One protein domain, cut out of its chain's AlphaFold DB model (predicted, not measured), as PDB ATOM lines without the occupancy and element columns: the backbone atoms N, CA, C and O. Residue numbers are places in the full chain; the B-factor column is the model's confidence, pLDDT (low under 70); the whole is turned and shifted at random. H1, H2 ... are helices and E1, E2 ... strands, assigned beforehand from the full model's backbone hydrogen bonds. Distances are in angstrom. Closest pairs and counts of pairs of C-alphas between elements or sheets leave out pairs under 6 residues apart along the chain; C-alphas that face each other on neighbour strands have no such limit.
ATOM      1  N   LEU A 182     197.613 245.331 149.122       95.31
ATOM      2  CA  LEU A 182     196.951 244.589 150.183       95.31
ATOM      3  C   LEU A 182     197.915 244.383 151.350       95.31
ATOM      4  O   LEU A 182     198.985 243.794 151.184       95.31
ATOM      5  N   ILE A 183     197.506 244.799 152.541       96.38
ATOM      6  CA  ILE A 183     198.180 244.498 153.801       96.38
ATOM      7  C   ILE A 183     197.334 243.468 154.546       96.38
ATOM      8  O   ILE A 183     196.227 243.763 154.991       96.38
ATOM      9  N   LEU A 184     197.864 242.258 154.692       95.75
ATOM     10  CA  LEU A 184     197.265 241.179 155.467       95.75
ATOM     11  C   LEU A 184     198.015 241.025 156.783       95.75
ATOM     12  O   LEU A 184     199.205 240.716 156.798       95.75
ATOM     13  N   HIS A 185     197.312 241.222 157.889       96.69
ATOM     14  CA  HIS A 185     197.856 241.084 159.227       96.69
ATOM     15  C   HIS A 185     197.193 239.907 159.940       96.69
ATOM     16  O   HIS A 185     196.059 240.004 160.401       96.69
ATOM     17  N   PHE A 186     197.918 238.797 160.039       95.00
ATOM     18  CA  PHE A 186     197.528 237.644 160.835       95.00
ATOM     19  C   PHE A 186     197.915 237.871 162.292       95.00
ATOM     20  O   PHE A 186     199.081 238.118 162.602       95.00
ATOM     21  N   VAL A 187     196.937 237.781 163.181       95.12
ATOM     22  CA  VAL A 187     197.081 238.107 164.597       95.12
ATOM     23  C   VAL A 187     196.736 236.882 165.410       95.12
ATOM     24  O   VAL A 187     195.612 236.390 165.347       95.12
ATOM     25  N   CYS A 188     197.682 236.395 166.200       93.50
ATOM     26  CA  CYS A 188     197.362 235.329 167.126       93.50
ATOM     27  C   CYS A 188     196.371 235.825 168.189       93.50
ATOM     28  O   CYS A 188     196.493 236.944 168.699       93.50
ATOM     29  N   MET A 189     195.367 235.007 168.497       90.75
ATOM     30  CA  MET A 189     194.336 235.335 169.477       90.75
ATOM     31  C   MET A 189     194.949 235.780 170.815       90.75
ATOM     32  O   MET A 189     195.883 235.168 171.318       90.75
ATOM     33  N   GLY A 190     194.403 236.851 171.397       87.25
ATOM     34  CA  GLY A 190     194.873 237.405 172.672       87.25
ATOM     35  C   GLY A 190     195.956 238.484 172.547       87.25
ATOM     36  O   GLY A 190     196.255 239.152 173.536       87.25
ATOM     37  N   LEU A 191     196.497 238.732 171.348       91.44
ATOM     38  CA  LEU A 191     197.429 239.837 171.120       91.44
ATOM     39  C   LEU A 191     196.721 241.182 170.962       91.44
ATOM     40  O   LEU A 191     195.781 241.337 170.185       91.44
ATOM     41  N   ASN A 192     197.255 242.197 171.640       88.94
ATOM     42  CA  ASN A 192     196.885 243.582 171.391       88.94
ATOM     43  C   ASN A 192     197.715 244.145 170.230       88.94
ATOM     44  O   ASN A 192     198.923 244.334 170.352       88.94
ATOM     45  N   THR A 193     197.053 244.460 169.121       87.69
ATOM     46  CA  THR A 193     197.678 244.993 167.900       87.69
ATOM     47  C   THR A 193     197.645 246.513 167.807       87.69
ATOM     48  O   THR A 193     198.098 247.089 166.811       87.69
ATOM     49  N   ARG A 194     197.118 247.208 168.826       87.69
ATOM     50  CA  ARG A 194     197.077 248.675 168.833       87.69
ATOM     51  C   ARG A 194     198.489 249.246 168.744       87.69
ATOM     52  O   ARG A 194     199.345 248.943 169.566       87.69
ATOM     53  N   GLY A 195     198.702 250.107 167.751       86.62
ATOM     54  CA  GLY A 195     200.007 250.716 167.490       86.62
ATOM     55  C   GLY A 195     201.028 249.774 166.847       86.62
ATOM     56  O   GLY A 195     202.197 250.132 166.759       86.62
ATOM     57  N   GLY A 196     200.611 248.588 166.391       90.69
ATOM     58  CA  GLY A 196     201.482 247.679 165.659       90.69
ATOM     59  C   GLY A 196     201.954 248.265 164.324       90.69
ATOM     60  O   GLY A 196     201.252 249.053 163.685       90.69
ATOM     61  N   ILE A 197     203.128 247.811 163.876       95.06
ATOM     62  CA  ILE A 197     203.729 248.173 162.581       95.06
ATOM     63  C   ILE A 197     202.745 248.043 161.402       95.06
ATOM     64  O   ILE A 197     202.720 248.965 160.590       95.06
ATOM     65  N   PRO A 198     201.899 246.995 161.291       95.88
ATOM     66  CA  PRO A 198     201.005 246.844 160.138       95.88
ATOM     67  C   PRO A 198     199.988 247.982 160.030       95.88
ATOM     68  O   PRO A 198     199.742 248.511 158.949       95.88
ATOM     69  N   ARG A 199     199.435 248.403 161.174       94.50
ATOM     70  CA  ARG A 199     198.469 249.502 161.252       94.50
ATOM     71  C   ARG A 199     199.143 250.858 161.055       94.50
ATOM     72  O   ARG A 199     198.561 251.723 160.411       94.50
ATOM     73  N   LEU A 200     200.359 251.034 161.578       95.50
ATOM     74  CA  LEU A 200     201.155 252.238 161.332       95.50
ATOM     75  C   LEU A 200     201.499 252.382 159.844       95.50
ATOM     76  O   LEU A 200     201.373 253.472 159.299       95.50
ATOM     77  N   LEU A 201     201.891 251.285 159.189       95.75
ATOM     78  CA  LEU A 201     202.154 251.262 157.753       95.75
ATOM     79  C   LEU A 201     200.896 251.614 156.958       95.75
ATOM     80  O   LEU A 201     200.974 252.453 156.072       95.75
ATOM     81  N   ASN A 202     199.748 251.013 157.288       95.44
ATOM     82  CA  ASN A 202     198.483 251.356 156.642       95.44
ATOM     83  C   ASN A 202     198.175 252.857 156.774       95.44
ATOM     84  O   ASN A 202     197.976 253.516 155.765       95.44
ATOM     85  N   ALA A 203     198.237 253.410 157.990       95.06
ATOM     86  CA  ALA A 203     197.986 254.834 158.225       95.06
ATOM     87  C   ALA A 203     198.959 255.749 157.459       95.06
ATOM     88  O   ALA A 203     198.555 256.786 156.950       95.06
ATOM     89  N   ALA A 204     200.232 255.362 157.341       94.00
ATOM     90  CA  ALA A 204     201.214 256.117 156.561       94.00
ATOM     91  C   ALA A 204     200.951 256.067 155.043       94.00
ATOM     92  O   ALA A 204     201.394 256.953 154.320       94.00
ATOM     93  N   LEU A 205     200.267 255.028 154.554       93.81
ATOM     94  CA  LEU A 205     199.937 254.859 153.138       93.81
ATOM     95  C   LEU A 205     198.561 255.434 152.773       93.81
ATOM     96  O   LEU A 205     198.349 255.749 151.608       93.81
ATOM     97  N   GLU A 206     197.645 255.618 153.725       94.38
ATOM     98  CA  GLU A 206     196.313 256.204 153.481       94.38
ATOM     99  C   GLU A 206     196.374 257.604 152.844       94.38
ATOM    100  O   GLU A 206     195.469 257.980 152.108       94.38
ATOM    101  N   GLU A 207     197.456 258.358 153.053       91.06
ATOM    102  CA  GLU A 207     197.662 259.663 152.403       91.06
ATOM    103  C   GLU A 207     197.951 259.554 150.893       91.06
ATOM    104  O   GLU A 207     197.732 260.510 150.151       91.06
ATOM    105  N   TYR A 208     198.420 258.394 150.425       90.12
ATOM    106  CA  TYR A 208     198.868 258.171 149.045       90.12
ATOM    107  C   TYR A 208     197.922 257.284 148.230       90.12
ATOM    108  O   TYR A 208     198.047 257.214 147.007       90.12
ATOM    109  N   TYR A 209     196.996 256.582 148.885       91.94
ATOM    110  CA  TYR A 209     196.131 255.586 148.258       91.94
ATOM    111  C   TYR A 209     194.667 255.794 148.641       91.94
ATOM    112  O   TYR A 209     194.334 256.217 149.740       91.94
ATOM    113  N   THR A 210     193.774 255.420 147.730       90.62
ATOM    114  CA  THR A 210     192.329 255.352 147.996       90.62
ATOM    115  C   THR A 210     191.944 254.014 148.628       90.62
ATOM    116  O   THR A 210     192.682 253.035 148.488       90.62
ATOM    117  N   GLU A 211     190.744 253.924 149.210       87.00
ATOM    118  CA  GLU A 211     190.175 252.665 149.728       87.00
ATOM    119  C   GLU A 211     190.085 251.551 148.666       87.00
ATOM    120  O   GLU A 211     190.131 250.367 148.993       87.00
ATOM    121  N   ALA A 212     189.989 251.909 147.378       87.38
ATOM    122  CA  ALA A 212     189.981 250.944 146.279       87.38
ATOM    123  C   ALA A 212     191.380 250.380 145.968       87.38
ATOM    124  O   ALA A 212     191.505 249.298 145.399       87.38
ATOM    125  N   THR A 213     192.434 251.115 146.326       90.81
ATOM    126  CA  THR A 213     193.829 250.813 145.966       90.81
ATOM    127  C   THR A 213     194.700 250.434 147.160       90.81
ATOM    128  O   THR A 213     195.793 249.924 146.965       90.81
ATOM    129  N   LEU A 214     194.243 250.655 148.390       94.81
ATOM    130  CA  LEU A 214     194.895 250.193 149.609       94.81
ATOM    131  C   LEU A 214     193.863 249.481 150.470       94.81
ATOM    132  O   LEU A 214     192.861 250.065 150.873       94.81
ATOM    133  N   ARG A 215     194.130 248.215 150.780       94.62
ATOM    134  CA  ARG A 215     193.271 247.417 151.648       94.62
ATOM    135  C   ARG A 215     194.079 246.848 152.799       94.62
ATOM    136  O   ARG A 215     195.045 246.124 152.579       94.62
ATOM    137  N   TYR A 216     193.647 247.127 154.021       95.38
ATOM    138  CA  TYR A 216     194.181 246.513 155.232       95.38
ATOM    139  C   TYR A 216     193.175 245.516 155.798       95.38
ATOM    140  O   TYR A 216     192.024 245.864 156.060       95.38
ATOM    141  N   LEU A 217     193.610 244.272 155.981       94.19
ATOM    142  CA  LEU A 217     192.806 243.191 156.537       94.19
ATOM    143  C   LEU A 217     193.526 242.592 157.740       94.19
ATOM    144  O   LEU A 217     194.632 242.066 157.624       94.19
ATOM    145  N   GLU A 218     192.870 242.656 158.892       94.56
ATOM    146  CA  GLU A 218     193.327 242.025 160.123       94.56
ATOM    147  C   GLU A 218     192.552 240.724 160.334       94.56
ATOM    148  O   GLU A 218     191.322 240.721 160.349       94.56
ATOM    149  N   VAL A 219     193.276 239.615 160.462       93.81
ATOM    150  CA  VAL A 219     192.717 238.266 160.554       93.81
ATOM    151  C   VAL A 219     193.230 237.622 161.829       93.81
ATOM    152  O   VAL A 219     194.419 237.331 161.958       93.81
ATOM    153  N   ILE A 220     192.327 237.381 162.773       93.69
ATOM    154  CA  ILE A 220     192.667 236.708 164.024       93.69
ATOM    155  C   ILE A 220     192.716 235.198 163.779       93.69
ATOM    156  O   ILE A 220     191.819 234.645 163.140       93.69
ATOM    157  N   PHE A 221     193.745 234.524 164.289       92.94
ATOM    158  CA  PHE A 221     193.873 233.073 164.205       92.94
ATOM    159  C   PHE A 221     194.090 232.419 165.573       92.94
ATOM    160  O   PHE A 221     194.702 232.989 166.476       92.94
ATOM    161  N   ASP A 222     193.580 231.194 165.685       92.75
ATOM    162  CA  ASP A 222     193.765 230.265 166.799       92.75
ATOM    163  C   ASP A 222     193.730 228.847 166.212       92.75
ATOM    164  O   ASP A 222     192.756 228.445 165.573       92.75
ATOM    165  N   PHE A 223     194.817 228.104 166.387       93.75
ATOM    166  CA  PHE A 223     195.019 226.742 165.890       93.75
ATOM    167  C   PHE A 223     195.077 225.709 167.015       93.75
ATOM    168  O   PHE A 223     195.465 224.567 166.766       93.75
ATOM    169  N   GLY A 224     194.686 226.073 168.238       92.94
ATOM    170  CA  GLY A 224     194.862 225.222 169.414       92.94
ATOM    171  C   GLY A 224     194.062 223.917 169.379       92.94
ATOM    172  O   GLY A 224     194.377 222.981 170.101       92.94
ATOM    173  N   THR A 225     193.076 223.784 168.486       93.88
ATOM    174  CA  THR A 225     192.405 222.501 168.230       93.88
ATOM    175  C   THR A 225     192.329 222.188 166.741       93.88
ATOM    176  O   THR A 225     192.309 223.078 165.886       93.88
ATOM    177  N   ARG A 226     192.197 220.897 166.397       92.19
ATOM    178  CA  ARG A 226     191.997 220.472 164.996       92.19
ATOM    179  C   ARG A 226     190.721 221.064 164.391       92.19
ATOM    180  O   ARG A 226     190.679 221.295 163.186       92.19
ATOM    181  N   HIS A 227     189.686 221.287 165.203       95.38
ATOM    182  CA  HIS A 227     188.458 221.934 164.751       95.38
ATOM    183  C   HIS A 227     188.716 223.399 164.372       95.38
ATOM    184  O   HIS A 227     188.384 223.789 163.253       95.38
ATOM    185  N   LYS A 228     189.382 224.168 165.246       94.00
ATOM    186  CA  LYS A 228     189.747 225.567 164.979       94.00
ATOM    187  C   LYS A 228     190.669 225.699 163.763       94.00
ATOM    188  O   LYS A 228     190.434 226.549 162.911       94.00
ATOM    189  N   LEU A 229     191.638 224.791 163.612       92.62
ATOM    190  CA  LEU A 229     192.509 224.746 162.435       92.62
ATOM    191  C   LEU A 229     191.721 224.514 161.137       92.62
ATOM    192  O   LEU A 229     191.922 225.242 160.169       92.62
ATOM    193  N   ARG A 230     190.806 223.534 161.104       94.62
ATOM    194  CA  ARG A 230     189.963 223.286 159.917       94.62
ATOM    195  C   ARG A 230     189.064 224.476 159.596       94.62
ATOM    196  O   ARG A 230     188.923 224.833 158.432       94.62
ATOM    197  N   HIS A 231     188.480 225.092 160.622       93.62
ATOM    198  CA  HIS A 231     187.679 226.298 160.459       93.62
ATOM    199  C   HIS A 231     188.510 227.429 159.843       93.62
ATOM    200  O   HIS A 231     188.096 228.041 158.863       93.62
ATOM    201  N   TRP A 232     189.718 227.665 160.359       93.12
ATOM    202  CA  TRP A 232     190.610 228.672 159.797       93.12
ATOM    203  C   TRP A 232     191.046 228.346 158.367       93.12
ATOM    204  O   TRP A 232     191.124 229.249 157.547       93.12
ATOM    205  N   GLN A 233     191.290 227.078 158.026       92.62
ATOM    206  CA  GLN A 233     191.612 226.687 156.649       92.62
ATOM    207  C   GLN A 233     190.476 227.037 155.677       92.62
ATOM    208  O   GLN A 233     190.742 227.570 154.601       92.62
ATOM    209  N   ALA A 234     189.222 226.789 156.067       93.62
ATOM    210  CA  ALA A 234     188.059 227.189 155.277       93.62
ATOM    211  C   ALA A 234     187.950 228.721 155.160       93.62
ATOM    212  O   ALA A 234     187.694 229.251 154.080       93.62
ATOM    213  N   GLU A 235     188.210 229.444 156.250       91.44
ATOM    214  CA  GLU A 235     188.204 230.907 156.260       91.44
ATOM    215  C   GLU A 235     189.323 231.502 155.393       91.44
ATOM    216  O   GLU A 235     189.089 232.445 154.643       91.44
ATOM    217  N   ALA A 236     190.523 230.923 155.427       90.62
ATOM    218  CA  ALA A 236     191.645 231.325 154.588       90.62
ATOM    219  C   ALA A 236     191.338 231.115 153.098       90.62
ATOM    220  O   ALA A 236     191.654 231.980 152.281       90.62
ATOM    221  N   GLN A 237     190.671 230.011 152.744       91.69
ATOM    222  CA  GLN A 237     190.188 229.776 151.380       91.69
ATOM    223  C   GLN A 237     189.158 230.830 150.964       91.69
ATOM    224  O   GLN A 237     189.296 231.438 149.905       91.69
ATOM    225  N   ARG A 238     188.170 231.119 151.821       91.19
ATOM    226  CA  ARG A 238     187.158 232.159 151.570       91.19
ATOM    227  C   ARG A 238     187.784 233.544 151.406       91.19
ATOM    228  O   ARG A 238     187.395 234.305 150.516       91.19
ATOM    229  N   LEU A 239     188.759 233.868 152.251       90.75
ATOM    230  CA  LEU A 239     189.506 235.115 152.203       90.75
ATOM    231  C   LEU A 239     190.292 235.227 150.893       90.75
ATOM    232  O   LEU A 239     190.205 236.259 150.232       90.75
ATOM    233  N   ALA A 240     190.990 234.165 150.482       89.44
ATOM    234  CA  ALA A 240     191.705 234.121 149.209       89.44
ATOM    235  C   ALA A 240     190.759 234.357 148.019       89.44
ATOM    236  O   ALA A 240     191.045 235.207 147.177       89.44
ATOM    237  N   SER A 241     189.593 233.702 148.001       89.12
ATOM    238  CA  SER A 241     188.571 233.930 146.971       89.12
ATOM    239  C   SER A 241     188.031 235.365 146.974       89.12
ATOM    240  O   SER A 241     187.779 235.925 145.914       89.12
ATOM    241  N   THR A 242     187.876 235.980 148.150       87.38
ATOM    242  CA  THR A 242     187.359 237.355 148.292       87.38
ATOM    243  C   THR A 242     188.381 238.412 147.878       87.38
ATOM    244  O   THR A 242     188.012 239.482 147.397       87.38
ATOM    245  N   ILE A 243     189.667 238.156 148.115       87.88
ATOM    246  CA  ILE A 243     190.746 239.064 147.723       87.88
ATOM    247  C   ILE A 243     190.910 239.080 146.201       87.88
ATOM    248  O   ILE A 243     191.230 240.135 145.664       87.88
ATOM    249  N   GLY A 244     190.672 237.946 145.535       81.94
ATOM    250  CA  GLY A 244     190.922 237.778 144.106       81.94
ATOM    251  C   GLY A 244     192.415 237.620 143.802       81.94
ATOM    252  O   GLY A 244     193.279 238.180 144.480       81.94
ATOM    253  N   GLU A 245     192.752 236.827 142.786       69.75
ATOM    254  CA  GLU A 245     194.158 236.528 142.476       69.75
ATOM    255  C   GLU A 245     194.913 237.767 141.954       69.75
ATOM    256  O   GLU A 245     196.040 238.020 142.402       69.75
ATOM    257  N   ASP A 246     194.241 238.612 141.164       69.38
ATOM    258  CA  ASP A 246     194.855 239.708 140.394       69.38
ATOM    259  C   ASP A 246     194.481 241.126 140.859       69.38
ATOM    260  O   ASP A 246     194.842 242.114 140.225       69.38
ATOM    261  N   THR A 247     193.760 241.269 141.974       80.81
ATOM    262  CA  THR A 247     193.249 242.585 142.404       80.81
ATOM    263  C   THR A 247     194.341 243.502 142.960       80.81
ATOM    264  O   THR A 247     194.242 244.722 142.852       80.81
ATOM    265  N   PHE A 248     195.397 242.931 143.547       88.75
ATOM    266  CA  PHE A 248     196.464 243.687 144.208       88.75
ATOM    267  C   PHE A 248     197.832 243.327 143.641       88.75
ATOM    268  O   PHE A 248     198.257 242.172 143.719       88.75
ATOM    269  N   GLN A 249     198.546 244.334 143.136       89.75
ATOM    270  CA  GLN A 249     199.902 244.174 142.608       89.75
ATOM    271  C   GLN A 249     200.920 243.903 143.717       89.75
ATOM    272  O   GLN A 249     201.889 243.172 143.509       89.75
ATOM    273  N   GLN A 250     200.705 244.489 144.899       91.12
ATOM    274  CA  GLN A 250     201.559 244.290 146.061       91.12
ATOM    275  C   GLN A 250     200.762 243.669 147.204       91.12
ATOM    276  O   GLN A 250     199.709 244.165 147.596       91.12
ATOM    277  N   LYS A 251     201.301 242.590 147.773       92.31
ATOM    278  CA  LYS A 251     200.729 241.888 148.925       92.31
ATOM    279  C   LYS A 251     201.784 241.879 150.032       92.31
ATOM    280  O   LYS A 251     202.916 241.456 149.796       92.31
ATOM    281  N   ILE A 252     201.451 242.411 151.203       94.81
ATOM    282  CA  ILE A 252     202.339 242.496 152.369       94.81
ATOM    283  C   ILE A 252     201.707 241.692 153.495       94.81
ATOM    284  O   ILE A 252     200.570 241.953 153.880       94.81
ATOM    285  N   PHE A 253     202.453 240.726 154.025       95.44
ATOM    286  CA  PHE A 253     201.979 239.837 155.076       95.44
ATOM    287  C   PHE A 253     202.705 240.131 156.381       95.44
ATOM    288  O   PHE A 253     203.935 240.127 156.436       95.44
ATOM    289  N   PHE A 254     201.932 240.343 157.436       96.62
ATOM    290  CA  PHE A 254     202.416 240.420 158.803       96.62
ATOM    291  C   PHE A 254     201.834 239.262 159.597       96.62
ATOM    292  O   PHE A 254     200.639 238.988 159.502       96.62
ATOM    293  N   ILE A 255     202.672 238.601 160.390       94.62
ATOM    294  CA  ILE A 255     202.257 237.539 161.303       94.62
ATOM    295  C   ILE A 255     202.704 237.963 162.697       94.62
ATOM    296  O   ILE A 255     203.898 237.989 162.989       94.62
ATOM    297  N   SER A 256     201.741 238.329 163.532       94.62
ATOM    298  CA  SER A 256     201.957 238.682 164.929       94.62
ATOM    299  C   SER A 256     201.608 237.484 165.796       94.62
ATOM    300  O   SER A 256     200.463 237.034 165.824       94.62
ATOM    301  N   VAL A 257     202.610 236.974 166.500       93.56
ATOM    302  CA  VAL A 257     202.532 235.795 167.364       93.56
ATOM    303  C   VAL A 257     203.332 236.067 168.639       93.56
ATOM    304  O   VAL A 257     204.266 236.870 168.620       93.56
ATOM    305  N   HIS A 258     202.946 235.442 169.749       91.69
ATOM    306  CA  HIS A 258     203.742 235.425 170.976       91.69
ATOM    307  C   HIS A 258     204.290 234.024 171.238       91.69
ATOM    308  O   HIS A 258     203.903 233.054 170.588       91.69
ATOM    309  N   SER A 259     205.197 233.918 172.199       91.44
ATOM    310  CA  SER A 259     205.631 232.621 172.699       91.44
ATOM    311  C   SER A 259     204.563 231.990 173.592       91.44
ATOM    312  O   SER A 259     203.859 232.691 174.322       91.44
ATOM    313  N   GLU A 260     204.458 230.672 173.541       90.69
ATOM    314  CA  GLU A 260     203.791 229.851 174.544       90.69
ATOM    315  C   GLU A 260     204.554 229.951 175.876       90.69
ATOM    316  O   GLU A 260     205.784 230.048 175.892       90.69
ATOM    317  N   VAL A 261     203.825 229.993 176.994       87.94
ATOM    318  CA  VAL A 261     204.374 230.419 178.294       87.94
ATOM    319  C   VAL A 261     205.378 229.422 178.885       87.94
ATOM    320  O   VAL A 261     206.349 229.835 179.517       87.94
ATOM    321  N   THR A 262     205.162 228.123 178.699       88.00
ATOM    322  CA  THR A 262     205.907 227.051 179.372       88.00
ATOM    323  C   THR A 262     207.245 226.774 178.699       88.00
ATOM    324  O   THR A 262     208.262 226.633 179.375       88.00
ATOM    325  N   ARG A 263     207.263 226.666 177.369       87.69
ATOM    326  CA  ARG A 263     208.436 226.257 176.582       87.69
ATOM    327  C   ARG A 263     209.076 227.414 175.826       87.69
ATOM    328  O   ARG A 263     210.220 227.292 175.397       87.69
ATOM    329  N   GLY A 264     208.361 228.523 175.651       89.38
ATOM    330  CA  GLY A 264     208.819 229.652 174.841       89.38
ATOM    331  C   GLY A 264     208.671 229.439 173.328       89.38
ATOM    332  O   GLY A 264     209.080 230.310 172.555       89.38
ATOM    333  N   ASP A 265     208.090 228.312 172.904       90.75
ATOM    334  CA  ASP A 265     207.831 227.981 171.499       90.75
ATOM    335  C   ASP A 265     206.778 228.918 170.883       90.75
ATOM    336  O   ASP A 265     206.097 229.653 171.592       90.75
ATOM    337  N   LEU A 266     206.607 228.915 169.557       91.19
ATOM    338  CA  LEU A 266     205.588 229.753 168.914       91.19
ATOM    339  C   LEU A 266     204.181 229.320 169.337       91.19
ATOM    340  O   LEU A 266     203.792 228.178 169.101       91.19
ATOM    341  N   PHE A 267     203.401 230.232 169.911       92.62
ATOM    342  CA  PHE A 267     202.028 229.950 170.311       92.62
ATOM    343  C   PHE A 267     201.137 229.709 169.083       92.62
ATOM    344  O   PHE A 267     201.115 230.494 168.132       92.62
ATOM    345  N   ALA A 268     200.405 228.598 169.104       91.50
ATOM    346  CA  ALA A 268     199.451 228.203 168.076       91.50
ATOM    347  C   ALA A 268     198.013 228.553 168.466       91.50
ATOM    348  O   ALA A 268     197.193 228.772 167.579       91.50
ATOM    349  N   GLY A 269     197.690 228.578 169.760       92.44
ATOM    350  CA  GLY A 269     196.325 228.759 170.244       92.44
ATOM    351  C   GLY A 269     196.055 228.020 171.550       92.44
ATOM    352  O   GLY A 269     196.977 227.489 172.163       92.44
ATOM    353  N   LYS A 270     194.782 227.953 171.952       92.06
ATOM    354  CA  LYS A 270     194.344 227.199 173.143       92.06
ATOM    355  C   LYS A 270     193.586 225.937 172.766       92.06
ATOM    356  O   LYS A 270     192.738 225.983 171.862       92.06
ATOM    357  N   ASP A 271     193.869 224.837 173.450       92.94
ATOM    358  CA  ASP A 271     193.138 223.586 173.263       92.94
ATOM    359  C   ASP A 271     191.722 223.629 173.882       92.94
ATOM    360  O   ASP A 271     191.192 224.699 174.195       92.94
ATOM    361  N   GLU A 272     191.060 222.473 173.988       92.94
ATOM    362  CA  GLU A 272     189.723 222.370 174.593       92.94
ATOM    363  C   GLU A 272     189.737 222.584 176.116       92.94
ATOM    364  O   GLU A 272     188.738 223.044 176.668       92.94
ATOM    365  N   GLY A 273     190.860 222.292 176.781       93.00
ATOM    366  CA  GLY A 273     191.079 222.535 178.210       93.00
ATOM    367  C   GLY A 273     191.477 223.979 178.527       93.00
ATOM    368  O   GLY A 273     191.398 224.401 179.680       93.00
ATOM    369  N   GLY A 274     191.840 224.759 177.507       89.94
ATOM    370  CA  GLY A 274     192.323 226.130 177.650       89.94
ATOM    371  C   GLY A 274     193.840 226.232 177.820       89.94
ATOM    372  O   GLY A 274     194.339 227.349 178.018       89.94
ATOM    373  N   ASP A 275     194.544 225.106 177.705       90.88
ATOM    374  CA  ASP A 275     195.996 225.021 177.770       90.88
ATOM    375  C   ASP A 275     196.616 225.527 176.467       90.88
ATOM    376  O   ASP A 275     196.027 225.443 175.381       90.88
ATOM    377  N   ASP A 276     197.810 226.101 176.583       91.50
ATOM    378  CA  ASP A 276     198.505 226.661 175.438       91.50
ATOM    379  C   ASP A 276     199.075 225.543 174.551       91.50
ATOM    380  O   ASP A 276     199.753 224.618 175.001       91.50
ATOM    381  N   VAL A 277     198.837 225.663 173.249       91.12
ATOM    382  CA  VAL A 277     199.370 224.765 172.228       91.12
ATOM    383  C   VAL A 277     200.444 225.502 171.453       91.12
ATOM    384  O   VAL A 277     200.230 226.626 171.003       91.12
ATOM    385  N   ALA A 278     201.590 224.860 171.256       90.12
ATOM    386  CA  ALA A 278     202.688 225.402 170.471       90.12
ATOM    387  C   ALA A 278     202.698 224.856 169.034       90.12
ATOM    388  O   ALA A 278     202.338 223.705 168.771       90.12
ATOM    389  N   VAL A 279     203.172 225.674 168.094       84.81
ATOM    390  CA  VAL A 279     203.521 225.235 166.744       84.81
ATOM    391  C   VAL A 279     204.854 224.510 166.832       84.81
ATOM    392  O   VAL A 279     205.902 225.129 166.994       84.81
TER     393      VAL A 279
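This is residues 182 to 279 of the 286 residues of an uncharacterized protein of Pisolithus microcarpus 441 (UniProt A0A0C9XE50). A three-stranded parallel sheet, in the order E2 E1 E3, has one helix over each face, H1 and H2, and a small antiparallel hairpin, E4 and E5, near the last residues of E1 and E2. The printed part has 98 residues, with two named helices and five named strands, in the order E1 H1 E2 H2 E3 E4 E5, a mixed class. It is only just loose, close to compact, with a radius of gyration of the C-alphas of 15.3 A, and flat, spanning 45 by 28 by 15 A.

Find C-alpha 182 at (196.951, 244.589, 150.183); from there E1 runs 19.3 A to residue 188. Next come H1, residues 197 to 205, and E2, residues 214 to 221, 22.5 A long. H2, residues 226 to 243, runs 25.4 A from C-alpha 226 at (191.997, 220.472, 164.996). E3 is residues 250 to 256, 19.7 A; E4 is residues 267 to 270; E5, residues 276 to 278, ends at C-alpha 278, (202.688, 225.402, 170.471).

Look first at E1, the inner strand: N 184 and O 252 of E3 are 2.8 A apart, and N 185 and O 217 of E2 are 2.8 A apart, both within hydrogen-bond range. H1 is on the sheet at a height of 9.4 A, over E2 and E1; the closest C-alphas of H1 and E2 are Asn 202 and Tyr 216, 6.6 A. H2 is on the opposite face, over E2, at 9.3 A, on a local plane only just fixed, by 6 of the sheet's C-alphas; the closest C-alphas of E2 and H2 are Phe 221 and Trp 232, 7.0 A. Both helices run along the strands, and in both every O i to N i+4 pair is within hydrogen-bond range. E1, H1, E2 form a strand-helix-strand unit, two parallel neighbour strands joined through a helix; E2, H2, E3 form a split one, with E1 between its strands; both crossovers are right-handed. In the hairpin, N 277 and O 269 are 2.8 A apart, within hydrogen-bond range; C-alphas 188 of E1 and 269 of E4, the closest of the two, are 7.3 A apart.

The C-alphas of Tyr 208 and Gly 273, the two farthest apart, are 46.7 A from each other. The printed part has no cut and no long link. Its mean pLDDT is 91.5, and residues 245 to 246 are under 70.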